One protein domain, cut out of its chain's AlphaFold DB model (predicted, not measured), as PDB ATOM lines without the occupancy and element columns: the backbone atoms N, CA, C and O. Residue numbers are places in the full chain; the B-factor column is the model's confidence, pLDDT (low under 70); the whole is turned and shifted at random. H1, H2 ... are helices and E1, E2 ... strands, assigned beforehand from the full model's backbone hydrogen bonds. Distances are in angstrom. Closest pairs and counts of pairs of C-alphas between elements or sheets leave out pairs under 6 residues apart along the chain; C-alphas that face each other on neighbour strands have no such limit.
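This is residues 10 to 82, 207 to 217 and 271 to 280 of the 280 residues of an uncharacterized protein of Desulfobacterales bacterium (UniProt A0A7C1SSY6). What shape do these atoms make? A twisted four-stranded sheet has H1 slantwise over one face, and a helical hairpin of H2 and H3 reaches away from the sheet. What is the make-up? The printed part has 94 residues, with named elements in the order H1, E1, H2, H3, E2, E3, E4, E5; the class is mixed, helices and strands. The mixed sheet runs E2, E1, E4, E5, and the whole is compact, with a radius of gyration of the C-alphas of 13.6 A and spans of 38 by 30 by 19 A.

How does the first helix stand? H1, residues 10 to 21, is on the sheet at a height over the sheet of 8.8 A; its closest C-alpha pair with E5, residues 274 to 278, is Ala 15 and Cys 275, 6.8 A. How do the strands pair? E1, residues 29 to 33, is parallel to E2, residues 70 to 74, with N 31 and O 71 at 2.8 A, and antiparallel to E4, residues 207 to 213, with N 30 and O 212 at 2.8 A. E4 and E5 are antiparallel, with N 277 and O 209 at 2.8 A. What joins E1 to E2? H2, residues 35 to 45, and H3, residues 51 to 60, form a hairpin and touch, closest at C-alphas 45 and 54, 6.8 A, in a strand-helix-strand unit, two parallel strands with helices between, whose crossover is right-handed. Every O i to N i+4 pair is within hydrogen-bond range in H1 and H2, but 4 of 6 in H3.

Where does the printed part begin? H1 starts at C-alpha 10 (109.585, 102.902, 128.142) and is 16.1 A long. Where does the last strand end? E5 ends at C-alpha 278 (111.517, 112.491, 136.930); E4 is 19.8 A long, and E3, residues 80 to 82, pairs with no named strand.

Where are the cuts? Residues 83 to 206 and 218 to 270 are not printed, with C-alpha gaps of 8.8 A and 8.0 A. Where is confidence low? Residues 49 to 59 are among those under 70.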
ATOM      1  N   LEU A  10     108.402 102.466 128.869       82.56
ATOM      2  CA  LEU A  10     109.585 102.902 128.142       82.56
ATOM      3  C   LEU A  10     110.471 103.810 129.002       82.56
ATOM      4  O   LEU A  10     111.683 103.614 128.988       82.56
ATOM      5  N   THR A  11     109.921 104.699 129.831       83.88
ATOM      6  CA  THR A  11     110.734 105.530 130.733       83.88
ATOM      7  C   THR A  11     111.615 104.700 131.679       83.88
ATOM      8  O   THR A  11     112.808 104.983 131.837       83.88
ATOM      9  N   PHE A  12     111.098 103.605 132.240       84.00
ATOM     10  CA  PHE A  12     111.906 102.692 133.056       84.00
ATOM     11  C   PHE A  12     112.942 101.929 132.217       84.00
ATOM     12  O   PHE A  12     114.061 101.683 132.679       84.00
ATOM     13  N   ALA A  13     112.600 101.551 130.982       85.00
ATOM     14  CA  ALA A  13     113.526 100.923 130.035       85.00
ATOM     15  C   ALA A  13     114.685 101.852 129.654       85.00
ATOM     16  O   ALA A  13     115.838 101.418 129.639       85.00
ATOM     17  N   LEU A  14     114.406 103.137 129.450       86.88
ATOM     18  CA  LEU A  14     115.408 104.163 129.184       86.88
ATOM     19  C   LEU A  14     116.316 104.396 130.396       86.88
ATOM     20  O   LEU A  14     117.529 104.505 130.230       86.88
ATOM     21  N   ALA A  15     115.776 104.374 131.620       86.81
ATOM     22  CA  ALA A  15     116.592 104.443 132.835       86.81
ATOM     23  C   ALA A  15     117.572 103.259 132.937       86.81
ATOM     24  O   ALA A  15     118.750 103.435 133.262       86.81
ATOM     25  N   LYS A  16     117.117 102.047 132.592       87.62
ATOM     26  CA  LYS A  16     117.982 100.861 132.503       87.62
ATOM     27  C   LYS A  16     119.059 101.014 131.434       87.62
ATOM     28  O   LYS A  16     120.208 100.661 131.706       87.62
ATOM     29  N   ALA A  17     118.687 101.493 130.246       86.94
ATOM     30  CA  ALA A  17     119.619 101.730 129.151       86.94
ATOM     31  C   ALA A  17     120.698 102.726 129.583       86.94
ATOM     32  O   ALA A  17     121.877 102.408 129.488       86.94
ATOM     33  N   LYS A  18     120.313 103.851 130.198       88.06
ATOM     34  CA  LYS A  18     121.246 104.863 130.714       88.06
ATOM     35  C   LYS A  18     122.251 104.290 131.714       88.06
ATOM     36  O   LYS A  18     123.443 104.542 131.583       88.06
ATOM     37  N   LEU A  19     121.791 103.480 132.672       88.50
ATOM     38  CA  LEU A  19     122.683 102.798 133.617       88.50
ATOM     39  C   LEU A  19     123.642 101.831 132.909       88.50
ATOM     40  O   LEU A  19     124.801 101.725 133.293       88.50
ATOM     41  N   SER A  20     123.184 101.123 131.877       88.12
ATOM     42  CA  SER A  20     124.053 100.234 131.099       88.12
ATOM     43  C   SER A  20     125.078 100.993 130.246       88.12
ATOM     44  O   SER A  20     126.217 100.546 130.157       88.12
ATOM     45  N   GLU A  21     124.716 102.146 129.678       86.62
ATOM     46  CA  GLU A  21     125.639 103.020 128.933       86.62
ATOM     47  C   GLU A  21     126.741 103.610 129.830       86.62
ATOM     48  O   GLU A  21     127.876 103.788 129.396       86.62
ATOM     49  N   GLU A  22     126.439 103.857 131.109       85.38
ATOM     50  CA  GLU A  22     127.417 104.256 132.138       85.38
ATOM     51  C   GLU A  22     128.152 103.047 132.765       85.38
ATOM     52  O   GLU A  22     128.790 103.165 133.811       85.38
ATOM     53  N   ALA A  23     128.075 101.870 132.131       85.31
ATOM     54  CA  ALA A  23     128.720 100.626 132.557       85.31
ATOM     55  C   ALA A  23     128.333 100.149 133.974       85.31
ATOM     56  O   ALA A  23     129.076  99.395 134.612       85.31
ATOM     57  N   ALA A  24     127.153 100.530 134.474       87.75
ATOM     58  CA  ALA A  24     126.658 100.023 135.747       87.75
ATOM     59  C   ALA A  24     126.377  98.512 135.645       87.75
ATOM     60  O   ALA A  24     125.742  98.075 134.674       87.75
ATOM     61  N   PRO A  25     126.752  97.693 136.646       87.88
ATOM     62  CA  PRO A  25     126.446  96.266 136.642       87.88
ATOM     63  C   PRO A  25     124.947  95.998 136.461       87.88
ATOM     64  O   PRO A  25     124.101  96.732 136.974       87.88
ATOM     65  N   ALA A  26     124.611  94.961 135.691       84.56
ATOM     66  CA  ALA A  26     123.223  94.606 135.389       84.56
ATOM     67  C   ALA A  26     122.502  93.906 136.555       84.56
ATOM     68  O   ALA A  26     121.274  93.913 136.610       84.56
ATOM     69  N   ASP A  27     123.260  93.299 137.468       87.88
ATOM     70  CA  ASP A  27     122.740  92.647 138.668       87.88
ATOM     71  C   ASP A  27     122.326  93.683 139.728       87.88
ATOM     72  O   ASP A  27     122.787  94.814 139.702       87.88
ATOM     73  N   ASN A  28     121.448  93.304 140.661       87.69
ATOM     74  CA  ASN A  28     121.124  94.038 141.888       87.69
ATOM     75  C   ASN A  28     120.814  95.531 141.705       87.69
ATOM     76  O   ASN A  28     121.108  96.356 142.577       87.69
ATOM     77  N   ARG A  29     120.172  95.876 140.587       91.38
ATOM     78  CA  ARG A  29     119.591  97.198 140.388       91.38
ATOM     79  C   ARG A  29     118.261  97.290 141.137       91.38
ATOM     80  O   ARG A  29     117.421  96.393 141.054       91.38
ATOM     81  N   CYS A  30     118.071  98.385 141.849       90.69
ATOM     82  CA  CYS A  30     116.864  98.737 142.579       90.69
ATOM     83  C   CYS A  30     116.254  99.998 141.969       90.69
ATOM     84  O   CYS A  30     116.949 100.801 141.344       90.69
ATOM     85  N   CYS A  31     114.953 100.172 142.139       91.00
ATOM     86  CA  CYS A  31     114.262 101.387 141.754       91.00
ATOM     87  C   CYS A  31     113.224 101.726 142.823       91.00
ATOM     88  O   CYS A  31     112.447 100.865 143.226       91.00
ATOM     89  N   VAL A  32     113.255 102.963 143.306       91.31
ATOM     90  CA  VAL A  32     112.307 103.477 144.293       91.31
ATOM     91  C   VAL A  32     111.425 104.506 143.613       91.31
ATOM     92  O   VAL A  32     111.935 105.490 143.069       91.31
ATOM     93  N   ILE A  33     110.117 104.255 143.643       90.44
ATOM     94  CA  ILE A  33     109.105 105.090 142.994       90.44
ATOM     95  C   ILE A  33     108.100 105.646 143.998       90.44
ATOM     96  O   ILE A  33     107.875 105.073 145.066       90.44
ATOM     97  N   ASP A  34     107.502 106.776 143.650       90.25
ATOM     98  CA  ASP A  34     106.420 107.380 144.406       90.25
ATOM     99  C   ASP A  34     105.088 106.622 144.201       90.25
ATOM    100  O   ASP A  34     104.877 106.002 143.152       90.25
ATOM    101  N   PRO A  35     104.151 106.701 145.166       87.56
ATOM    102  CA  PRO A  35     102.874 105.990 145.083       87.56
ATOM    103  C   PRO A  35     102.004 106.394 143.888       87.56
ATOM    104  O   PRO A  35     101.225 105.589 143.378       87.56
ATOM    105  N   THR A  36     102.114 107.644 143.428       85.56
ATOM    106  CA  THR A  36     101.331 108.131 142.292       85.56
ATOM    107  C   THR A  36     101.811 107.463 141.007       85.56
ATOM    108  O   THR A  36     100.992 106.920 140.267       85.56
ATOM    109  N   THR A  37     103.125 107.393 140.783       84.19
ATOM    110  CA  THR A  37     103.706 106.627 139.669       84.19
ATOM    111  C   THR A  37     103.294 105.153 139.711       84.19
ATOM    112  O   THR A  37     102.891 104.617 138.678       84.19
ATOM    113  N   THR A  38     103.303 104.491 140.877       83.19
ATOM    114  CA  THR A  38     102.836 103.093 140.984       83.19
ATOM    115  C   THR A  38     101.387 102.929 140.513       83.19
ATOM    116  O   THR A  38     101.072 101.969 139.801       83.19
ATOM    117  N   ALA A  39     100.499 103.855 140.890       83.31
ATOM    118  CA  ALA A  39      99.082 103.786 140.545       83.31
ATOM    119  C   ALA A  39      98.854 103.869 139.028       83.31
ATOM    120  O   ALA A  39      98.161 103.018 138.468       83.31
ATOM    121  N   TYR A  40      99.485 104.835 138.352       83.06
ATOM    122  CA  TYR A  40      99.365 104.995 136.898       83.06
ATOM    123  C   TYR A  40      99.996 103.835 136.129       83.06
ATOM    124  O   TYR A  40      99.410 103.319 135.177       83.06
ATOM    125  N   MET A  41     101.146 103.344 136.589       80.75
ATOM    126  CA  MET A  41     101.775 102.168 135.996       80.75
ATOM    127  C   MET A  41     100.897 100.921 136.136       80.75
ATOM    128  O   MET A  41     100.785 100.136 135.195       80.75
ATOM    129  N   THR A  42     100.239 100.740 137.283       77.19
ATOM    130  CA  THR A  42      99.320  99.612 137.503       77.19
ATOM    131  C   THR A  42      98.060  99.723 136.643       77.19
ATOM    132  O   THR A  42      97.568  98.702 136.160       77.19
ATOM    133  N   ASP A  43      97.555 100.933 136.396       81.56
ATOM    134  CA  ASP A  43      96.424 101.146 135.489       81.56
ATOM    135  C   ASP A  43      96.759 100.700 134.059       81.56
ATOM    136  O   ASP A  43      96.017  99.921 133.458       81.56
ATOM    137  N   ASN A  44      97.944 101.062 133.562       77.31
ATOM    138  CA  ASN A  44      98.386 100.681 132.221       77.31
ATOM    139  C   ASN A  44      98.682  99.184 132.057       77.31
ATOM    140  O   ASN A  44      98.576  98.653 130.948       77.31
ATOM    141  N   LEU A  45      98.962  98.456 133.143       73.81
ATOM    142  CA  LEU A  45      99.084  96.993 133.087       73.81
ATOM    143  C   LEU A  45      97.768  96.301 132.698       73.81
ATOM    144  O   LEU A  45      97.816  95.192 132.165       73.81
ATOM    145  N   LYS A  46      96.606  96.946 132.888       69.19
ATOM    146  CA  LYS A  46      95.300  96.401 132.472       69.19
ATOM    147  C   LYS A  46      95.196  96.208 130.956       69.19
ATOM    148  O   LYS A  46      94.439  95.351 130.510       69.19
ATOM    149  N   ALA A  47      95.951  96.976 130.168       74.75
ATOM    150  CA  ALA A  47      95.958  96.876 128.709       74.75
ATOM    151  C   ALA A  47      96.779  95.680 128.182       74.75
ATOM    152  O   ALA A  47      96.757  95.393 126.984       74.75
ATOM    153  N   LEU A  48      97.522  94.976 129.046       72.69
ATOM    154  CA  LEU A  48      98.381  93.873 128.629       72.69
ATOM    155  C   LEU A  48      97.558  92.594 128.394       72.69
ATOM    156  O   LEU A  48      96.927  92.060 129.302       72.69
ATOM    157  N   PHE A  49      97.629  92.047 127.178       62.97
ATOM    158  CA  PHE A  49      96.815  90.908 126.716       62.97
ATOM    159  C   PHE A  49      97.100  89.547 127.400       62.97
ATOM    160  O   PHE A  49      96.499  88.539 127.036       62.97
ATOM    161  N   HIS A  50      97.989  89.485 128.398       69.06
ATOM    162  CA  HIS A  50      98.333  88.260 129.135       69.06
ATOM    163  C   HIS A  50      97.718  88.258 130.543       69.06
ATOM    164  O   HIS A  50      98.379  88.587 131.529       69.06
ATOM    165  N   GLN A  51      96.456  87.830 130.639       59.25
ATOM    166  CA  GLN A  51      95.653  87.876 131.873       59.25
ATOM    167  C   GLN A  51      96.313  87.179 133.078       59.25
ATOM    168  O   GLN A  51      96.329  87.744 134.167       59.25
ATOM    169  N   SER A  52      96.953  86.020 132.888       68.56
ATOM    170  CA  SER A  52      97.584  85.261 133.985       68.56
ATOM    171  C   SER A  52      98.782  85.963 134.635       68.56
ATOM    172  O   SER A  52      99.115  85.689 135.789       68.56
ATOM    173  N   MET A  53      99.436  86.877 133.912       65.56
ATOM    174  CA  MET A  53     100.537  87.681 134.439       65.56
ATOM    175  C   MET A  53     100.046  88.942 135.139       65.56
ATOM    176  O   MET A  53     100.814  89.518 135.893       65.56
ATOM    177  N   VAL A  54      98.810  89.378 134.892       63.25
ATOM    178  CA  VAL A  54      98.277  90.677 135.329       63.25
ATOM    179  C   VAL A  54      97.314  90.529 136.511       63.25
ATOM    180  O   VAL A  54      97.281  91.404 137.373       63.25
ATOM    181  N   GLU A  55      96.598  89.405 136.599       65.69
ATOM    182  CA  GLU A  55      95.537  89.133 137.581       65.69
ATOM    183  C   GLU A  55      95.950  89.480 139.021       65.69
ATOM    184  O   GLU A  55      95.368  90.365 139.641       65.69
ATOM    185  N   LYS A  56      97.057  88.910 139.517       69.12
ATOM    186  CA  LYS A  56      97.535  89.156 140.892       69.12
ATOM    187  C   LYS A  56      97.974  90.597 141.160       69.12
ATOM    188  O   LYS A  56      97.986  91.015 142.316       69.12
ATOM    189  N   TYR A  57      98.396  91.330 140.132       65.88
ATOM    190  CA  TYR A  57      98.887  92.703 140.276       65.88
ATOM    191  C   TYR A  57      97.738  93.707 140.252       65.88
ATOM    192  O   TYR A  57      97.735  94.638 141.053       65.88
ATOM    193  N   VAL A  58      96.727  93.469 139.412       63.81
ATOM    194  CA  VAL A  58      95.490  94.261 139.413       63.81
ATOM    195  C   VAL A  58      94.688  94.008 140.692       63.81
ATOM    196  O   VAL A  58      94.188  94.962 141.277       63.81
ATOM    197  N   GLU A  59      94.634  92.766 141.186       66.94
ATOM    198  CA  GLU A  59      93.964  92.435 142.456       66.94
ATOM    199  C   GLU A  59      94.622  93.087 143.675       66.94
ATOM    200  O   GLU A  59      93.933  93.559 144.578       66.94
ATOM    201  N   LYS A  60      95.961  93.102 143.729       70.00
ATOM    202  CA  LYS A  60      96.704  93.663 144.869       70.00
ATOM    203  C   LYS A  60      96.999  95.154 144.736       70.00
ATOM    204  O   LYS A  60      97.478  95.741 145.701       70.00
ATOM    205  N   GLY A  61      96.759  95.752 143.568       66.12
ATOM    206  CA  GLY A  61      97.134  97.138 143.270       66.12
ATOM    207  C   GLY A  61      98.645  97.385 143.355       66.12
ATOM    208  O   GLY A  61      99.068  98.494 143.660       66.12
ATOM    209  N   GLN A  62      99.459  96.345 143.158       71.12
ATOM    210  CA  GLN A  62     100.911  96.394 143.335       71.12
ATOM    211  C   GLN A  62     101.614  96.056 142.030       71.12
ATOM    212  O   GLN A  62     101.245  95.103 141.344       71.12
ATOM    213  N   MET A  63     102.693  96.776 141.731       69.75
ATOM    214  CA  MET A  63     103.584  96.405 140.639       69.75
ATOM    215  C   MET A  63     104.401  95.159 140.992       69.75
ATOM    216  O   MET A  63     104.722  94.897 142.154       69.75
ATOM    217  N   ASN A  64     104.784  94.391 139.970       72.44
ATOM    218  CA  ASN A  64     105.737  93.308 140.159       72.44
ATOM    219  C   ASN A  64     107.051  93.875 140.704       72.44
ATOM    220  O   ASN A  64     107.663  94.743 140.085       72.44
ATOM    221  N   ARG A  65     107.511  93.328 141.833       71.31
ATOM    222  CA  ARG A  65     108.784  93.710 142.444       71.31
ATOM    223  C   ARG A  65     109.959  93.548 141.484       71.31
ATOM    224  O   ARG A  65     110.903  94.314 141.568       71.31
ATOM    225  N   ASN A  66     109.904  92.584 140.567       77.00
ATOM    226  CA  ASN A  66     110.883  92.453 139.496       77.00
ATOM    227  C   ASN A  66     110.315  93.074 138.220       77.00
ATOM    228  O   ASN A  66     109.583  92.424 137.472       77.00
ATOM    229  N   PHE A  67     110.675  94.325 137.958       72.31
ATOM    230  CA  PHE A  67     110.177  95.078 136.816       72.31
ATOM    231  C   PHE A  67     111.342  95.617 136.004       72.31
ATOM    232  O   PHE A  67     112.199  96.334 136.516       72.31
ATOM    233  N   ASN A  68     111.397  95.236 134.728       74.56
ATOM    234  CA  ASN A  68     112.424  95.695 133.796       74.56
ATOM    235  C   ASN A  68     113.885  95.470 134.281       74.56
ATOM    236  O   ASN A  68     114.812  96.192 133.923       74.56
ATOM    237  N   GLY A  69     114.130  94.431 135.084       76.31
ATOM    238  CA  GLY A  69     115.458  94.155 135.652       76.31
ATOM    239  C   GLY A  69     115.829  95.023 136.859       76.31
ATOM    240  O   GLY A  69     116.981  94.991 137.284       76.31
ATOM    241  N   PHE A  70     114.868  95.760 137.420       85.69
ATOM    242  CA  PHE A  70     114.977  96.424 138.713       85.69
ATOM    243  C   PHE A  70     114.162  95.690 139.775       85.69
ATOM    244  O   PHE A  70     113.101  95.131 139.485       85.69
ATOM    245  N   LYS A  71     114.641  95.755 141.018       88.31
ATOM    246  CA  LYS A  71     113.839  95.519 142.219       88.31
ATOM    247  C   LYS A  71     113.092  96.811 142.562       88.31
ATOM    248  O   LYS A  71     113.732  97.767 142.993       88.31
ATOM    249  N   LEU A  72     111.788  96.854 142.309       87.00
ATOM    250  CA  LEU A  72     110.931  97.999 142.615       87.00
ATOM    251  C   LEU A  72     110.497  97.991 144.079       87.00
ATOM    252  O   LEU A  72     109.996  96.979 144.566       87.00
ATOM    253  N   ASP A  73     110.620  99.137 144.735       89.12
ATOM    254  CA  ASP A  73     110.014  99.410 146.033       89.12
ATOM    255  C   ASP A  73     109.305 100.782 145.972       89.12
ATOM    256  O   ASP A  73     109.744 101.698 145.279       89.12
ATOM    257  N   GLU A  74     108.186 100.929 146.678       88.44
ATOM    258  CA  GLU A  74     107.426 102.185 146.725       88.44
ATOM    259  C   GLU A  74     107.785 102.991 147.977       88.44
ATOM    260  O   GLU A  74     107.943 102.433 149.068       88.44
ATOM    261  N   SER A  75     107.884 104.316 147.846       89.88
ATOM    262  CA  SER A  75     108.048 105.206 148.992       89.88
ATOM    263  C   SER A  75     107.352 106.550 148.804       89.88
ATOM    264  O   SER A  75     107.629 107.289 147.867       89.88
ATOM    265  N   GLN A  76     106.531 106.943 149.780       87.50
ATOM    266  CA  GLN A  76     105.964 108.297 149.855       87.50
ATOM    267  C   GLN A  76     107.017 109.392 150.108       87.50
ATOM    268  O   GLN A  76     106.735 110.572 149.933       87.50
ATOM    269  N   ASN A  77     108.220 109.010 150.552       89.12
ATOM    270  CA  ASN A  77     109.274 109.951 150.928       89.12
ATOM    271  C   ASN A  77     110.150 110.370 149.738       89.12
ATOM    272  O   ASN A  77     111.140 111.079 149.938       89.12
ATOM    273  N   VAL A  78     109.809 109.940 148.515       89.88
ATOM    274  CA  VAL A  78     110.448 110.438 147.293       89.88
ATOM    275  C   VAL A  78     110.344 111.962 147.262       89.88
ATOM    276  O   VAL A  78     109.258 112.538 147.349       89.88
ATOM    277  N   GLN A  79     111.499 112.615 147.167       90.56
ATOM    278  CA  GLN A  79     111.600 114.068 147.193       90.56
ATOM    279  C   GLN A  79     111.221 114.666 145.840       90.56
ATOM    280  O   GLN A  79     111.425 114.060 144.785       90.56
ATOM    281  N   SER A  80     110.686 115.881 145.877       90.62
ATOM    282  CA  SER A  80     110.426 116.674 144.685       90.62
ATOM    283  C   SER A  80     111.521 117.705 144.463       90.62
ATOM    284  O   SER A  80     112.064 118.259 145.416       90.62
ATOM    285  N   HIS A  81     111.814 117.986 143.200       92.06
ATOM    286  CA  HIS A  81     112.728 119.042 142.784       92.06
ATOM    287  C   HIS A  81     111.943 120.098 142.011       92.06
ATOM    288  O   HIS A  81     111.218 119.764 141.074       92.06
ATOM    289  N   THR A  82     112.062 121.358 142.425       93.06
ATOM    290  CA  THR A  82     111.459 122.496 141.722       93.06
ATOM    291  C   THR A  82     112.458 123.043 140.721       93.06
ATOM    292  O   THR A  82     113.565 123.421 141.095       93.06
ATOM    293  N   ARG A 207     108.445 115.054 140.978       89.44
ATOM    294  CA  ARG A 207     109.002 114.032 141.887       89.44
ATOM    295  C   ARG A 207     110.190 113.328 141.242       89.44
ATOM    296  O   ARG A 207     110.196 113.041 140.046       89.44
ATOM    297  N   MET A 208     111.215 113.064 142.046       90.50
ATOM    298  CA  MET A 208     112.482 112.497 141.587       90.50
ATOM    299  C   MET A 208     112.611 111.052 142.061       90.50
ATOM    300  O   MET A 208     113.258 110.770 143.070       90.50
ATOM    301  N   ASN A 209     111.998 110.136 141.310       91.56
ATOM    302  CA  ASN A 209     112.176 108.701 141.514       91.56
ATOM    303  C   ASN A 209     113.631 108.307 141.233       91.56
ATOM    304  O   ASN A 209     114.349 108.992 140.498       91.56
ATOM    305  N   LEU A 210     114.088 107.203 141.822       91.88
ATOM    306  CA  LEU A 210     115.508 106.860 141.822       91.88
ATOM    307  C   LEU A 210     115.728 105.416 141.392       91.88
ATOM    308  O   LEU A 210     115.271 104.497 142.064       91.88
ATOM    309  N   ALA A 211     116.495 105.214 140.323       92.50
ATOM    310  CA  ALA A 211     116.984 103.903 139.913       92.50
ATOM    311  C   ALA A 211     118.491 103.818 140.161       92.50
ATOM    312  O   ALA A 211     119.239 104.715 139.783       92.50
ATOM    313  N   PHE A 212     118.953 102.760 140.824       93.44
ATOM    314  CA  PHE A 212     120.344 102.662 141.263       93.44
ATOM    315  C   PHE A 212     120.820 101.222 141.450       93.44
ATOM    316  O   PHE A 212     120.033 100.312 141.681       93.44
ATOM    317  N   HIS A 213     122.129 101.001 141.378       94.12
ATOM    318  CA  HIS A 213     122.759  99.752 141.813       94.12
ATOM    319  C   HIS A 213     122.952  99.742 143.337       94.12
ATOM    320  O   HIS A 213     123.217 100.791 143.921       94.12
ATOM    321  N   LYS A 214     122.932  98.567 143.983       90.12
ATOM    322  CA  LYS A 214     123.148  98.432 145.443       90.12
ATOM    323  C   LYS A 214     124.400  99.143 145.989       90.12
ATOM    324  O   LYS A 214     124.420  99.516 147.152       90.12
ATOM    325  N   ASP A 215     125.422  99.325 145.152       92.00
ATOM    326  CA  ASP A 215     126.707  99.935 145.528       92.00
ATOM    327  C   ASP A 215     126.769 101.454 145.256       92.00
ATOM    328  O   ASP A 215     127.805 102.080 145.471       92.00
ATOM    329  N   ALA A 216     125.680 102.068 144.776       90.75
ATOM    330  CA  ALA A 216     125.622 103.509 144.522       90.75
ATOM    331  C   ALA A 216     125.626 104.326 145.825       90.75
ATOM    332  O   ALA A 216     126.324 105.339 145.937       90.75
ATOM    333  N   PHE A 217     124.875 103.865 146.827       92.38
ATOM    334  CA  PHE A 217     124.690 104.533 148.113       92.38
ATOM    335  C   PHE A 217     125.121 103.623 149.256       92.38
ATOM    336  O   PHE A 217     124.903 102.416 149.214       92.38
ATOM    337  N   PRO A 271     128.177 107.839 142.183       82.56
ATOM    338  CA  PRO A 271     127.040 108.504 141.548       82.56
ATOM    339  C   PRO A 271     126.702 107.923 140.170       82.56
ATOM    340  O   PRO A 271     125.548 107.989 139.764       82.56
ATOM    341  N   THR A 272     127.672 107.327 139.464       82.81
ATOM    342  CA  THR A 272     127.490 106.826 138.088       82.81
ATOM    343  C   THR A 272     126.557 105.618 138.040       82.81
ATOM    344  O   THR A 272     126.011 105.265 136.999       82.81
ATOM    345  N   LEU A 273     126.354 104.984 139.197       88.94
ATOM    346  CA  LEU A 273     125.499 103.822 139.376       88.94
ATOM    347  C   LEU A 273     124.056 104.189 139.743       88.94
ATOM    348  O   LEU A 273     123.298 103.301 140.136       88.94
ATOM    349  N   ALA A 274     123.678 105.464 139.656       90.56
ATOM    350  CA  ALA A 274     122.341 105.946 139.957       90.56
ATOM    351  C   ALA A 274     121.843 106.914 138.878       90.56
ATOM    352  O   ALA A 274     122.604 107.688 138.306       90.56
ATOM    353  N   CYS A 275     120.539 106.900 138.622       90.31
ATOM    354  CA  CYS A 275     119.873 107.870 137.772       90.31
ATOM    355  C   CYS A 275     118.529 108.290 138.376       90.31
ATOM    356  O   CYS A 275     117.855 107.521 139.068       90.31
ATOM    357  N   ARG A 276     118.153 109.545 138.118       90.94
ATOM    358  CA  ARG A 276     116.841 110.082 138.482       90.94
ATOM    359  C   ARG A 276     115.850 109.797 137.363       90.94
ATOM    360  O   ARG A 276     116.163 109.999 136.191       90.94
ATOM    361  N   ILE A 277     114.654 109.375 137.742       89.31
ATOM    362  CA  ILE A 277     113.497 109.245 136.867       89.31
ATOM    363  C   ILE A 277     112.504 110.309 137.326       89.31
ATOM    364  O   ILE A 277     111.871 110.172 138.369       89.31
ATOM    365  N   ALA A 278     112.424 111.407 136.584       83.25
ATOM    366  CA  ALA A 278     111.517 112.491 136.930       83.25
ATOM    367  C   ALA A 278     110.083 112.144 136.512       83.25
ATOM    368  O   ALA A 278     109.868 111.755 135.363       83.25
ATOM    369  N   SER A 279     109.129 112.321 137.425       71.56
ATOM    370  CA  SER A 279     107.690 112.286 137.146       71.56
ATOM    371  C   SER A 279     107.080 113.686 137.161       71.56
ATOM    372  O   SER A 279     107.781 114.675 137.391       71.56
ATOM    373  N   ALA A 280     105.771 113.767 136.918       59.72
ATOM    374  CA  ALA A 280     104.963 114.908 137.341       59.72
ATOM    375  C   ALA A 280     105.062 115.126 138.856       59.72
ATOM    376  O   ALA A 280     105.349 114.147 139.592       59.72
TER     377      ALA A 280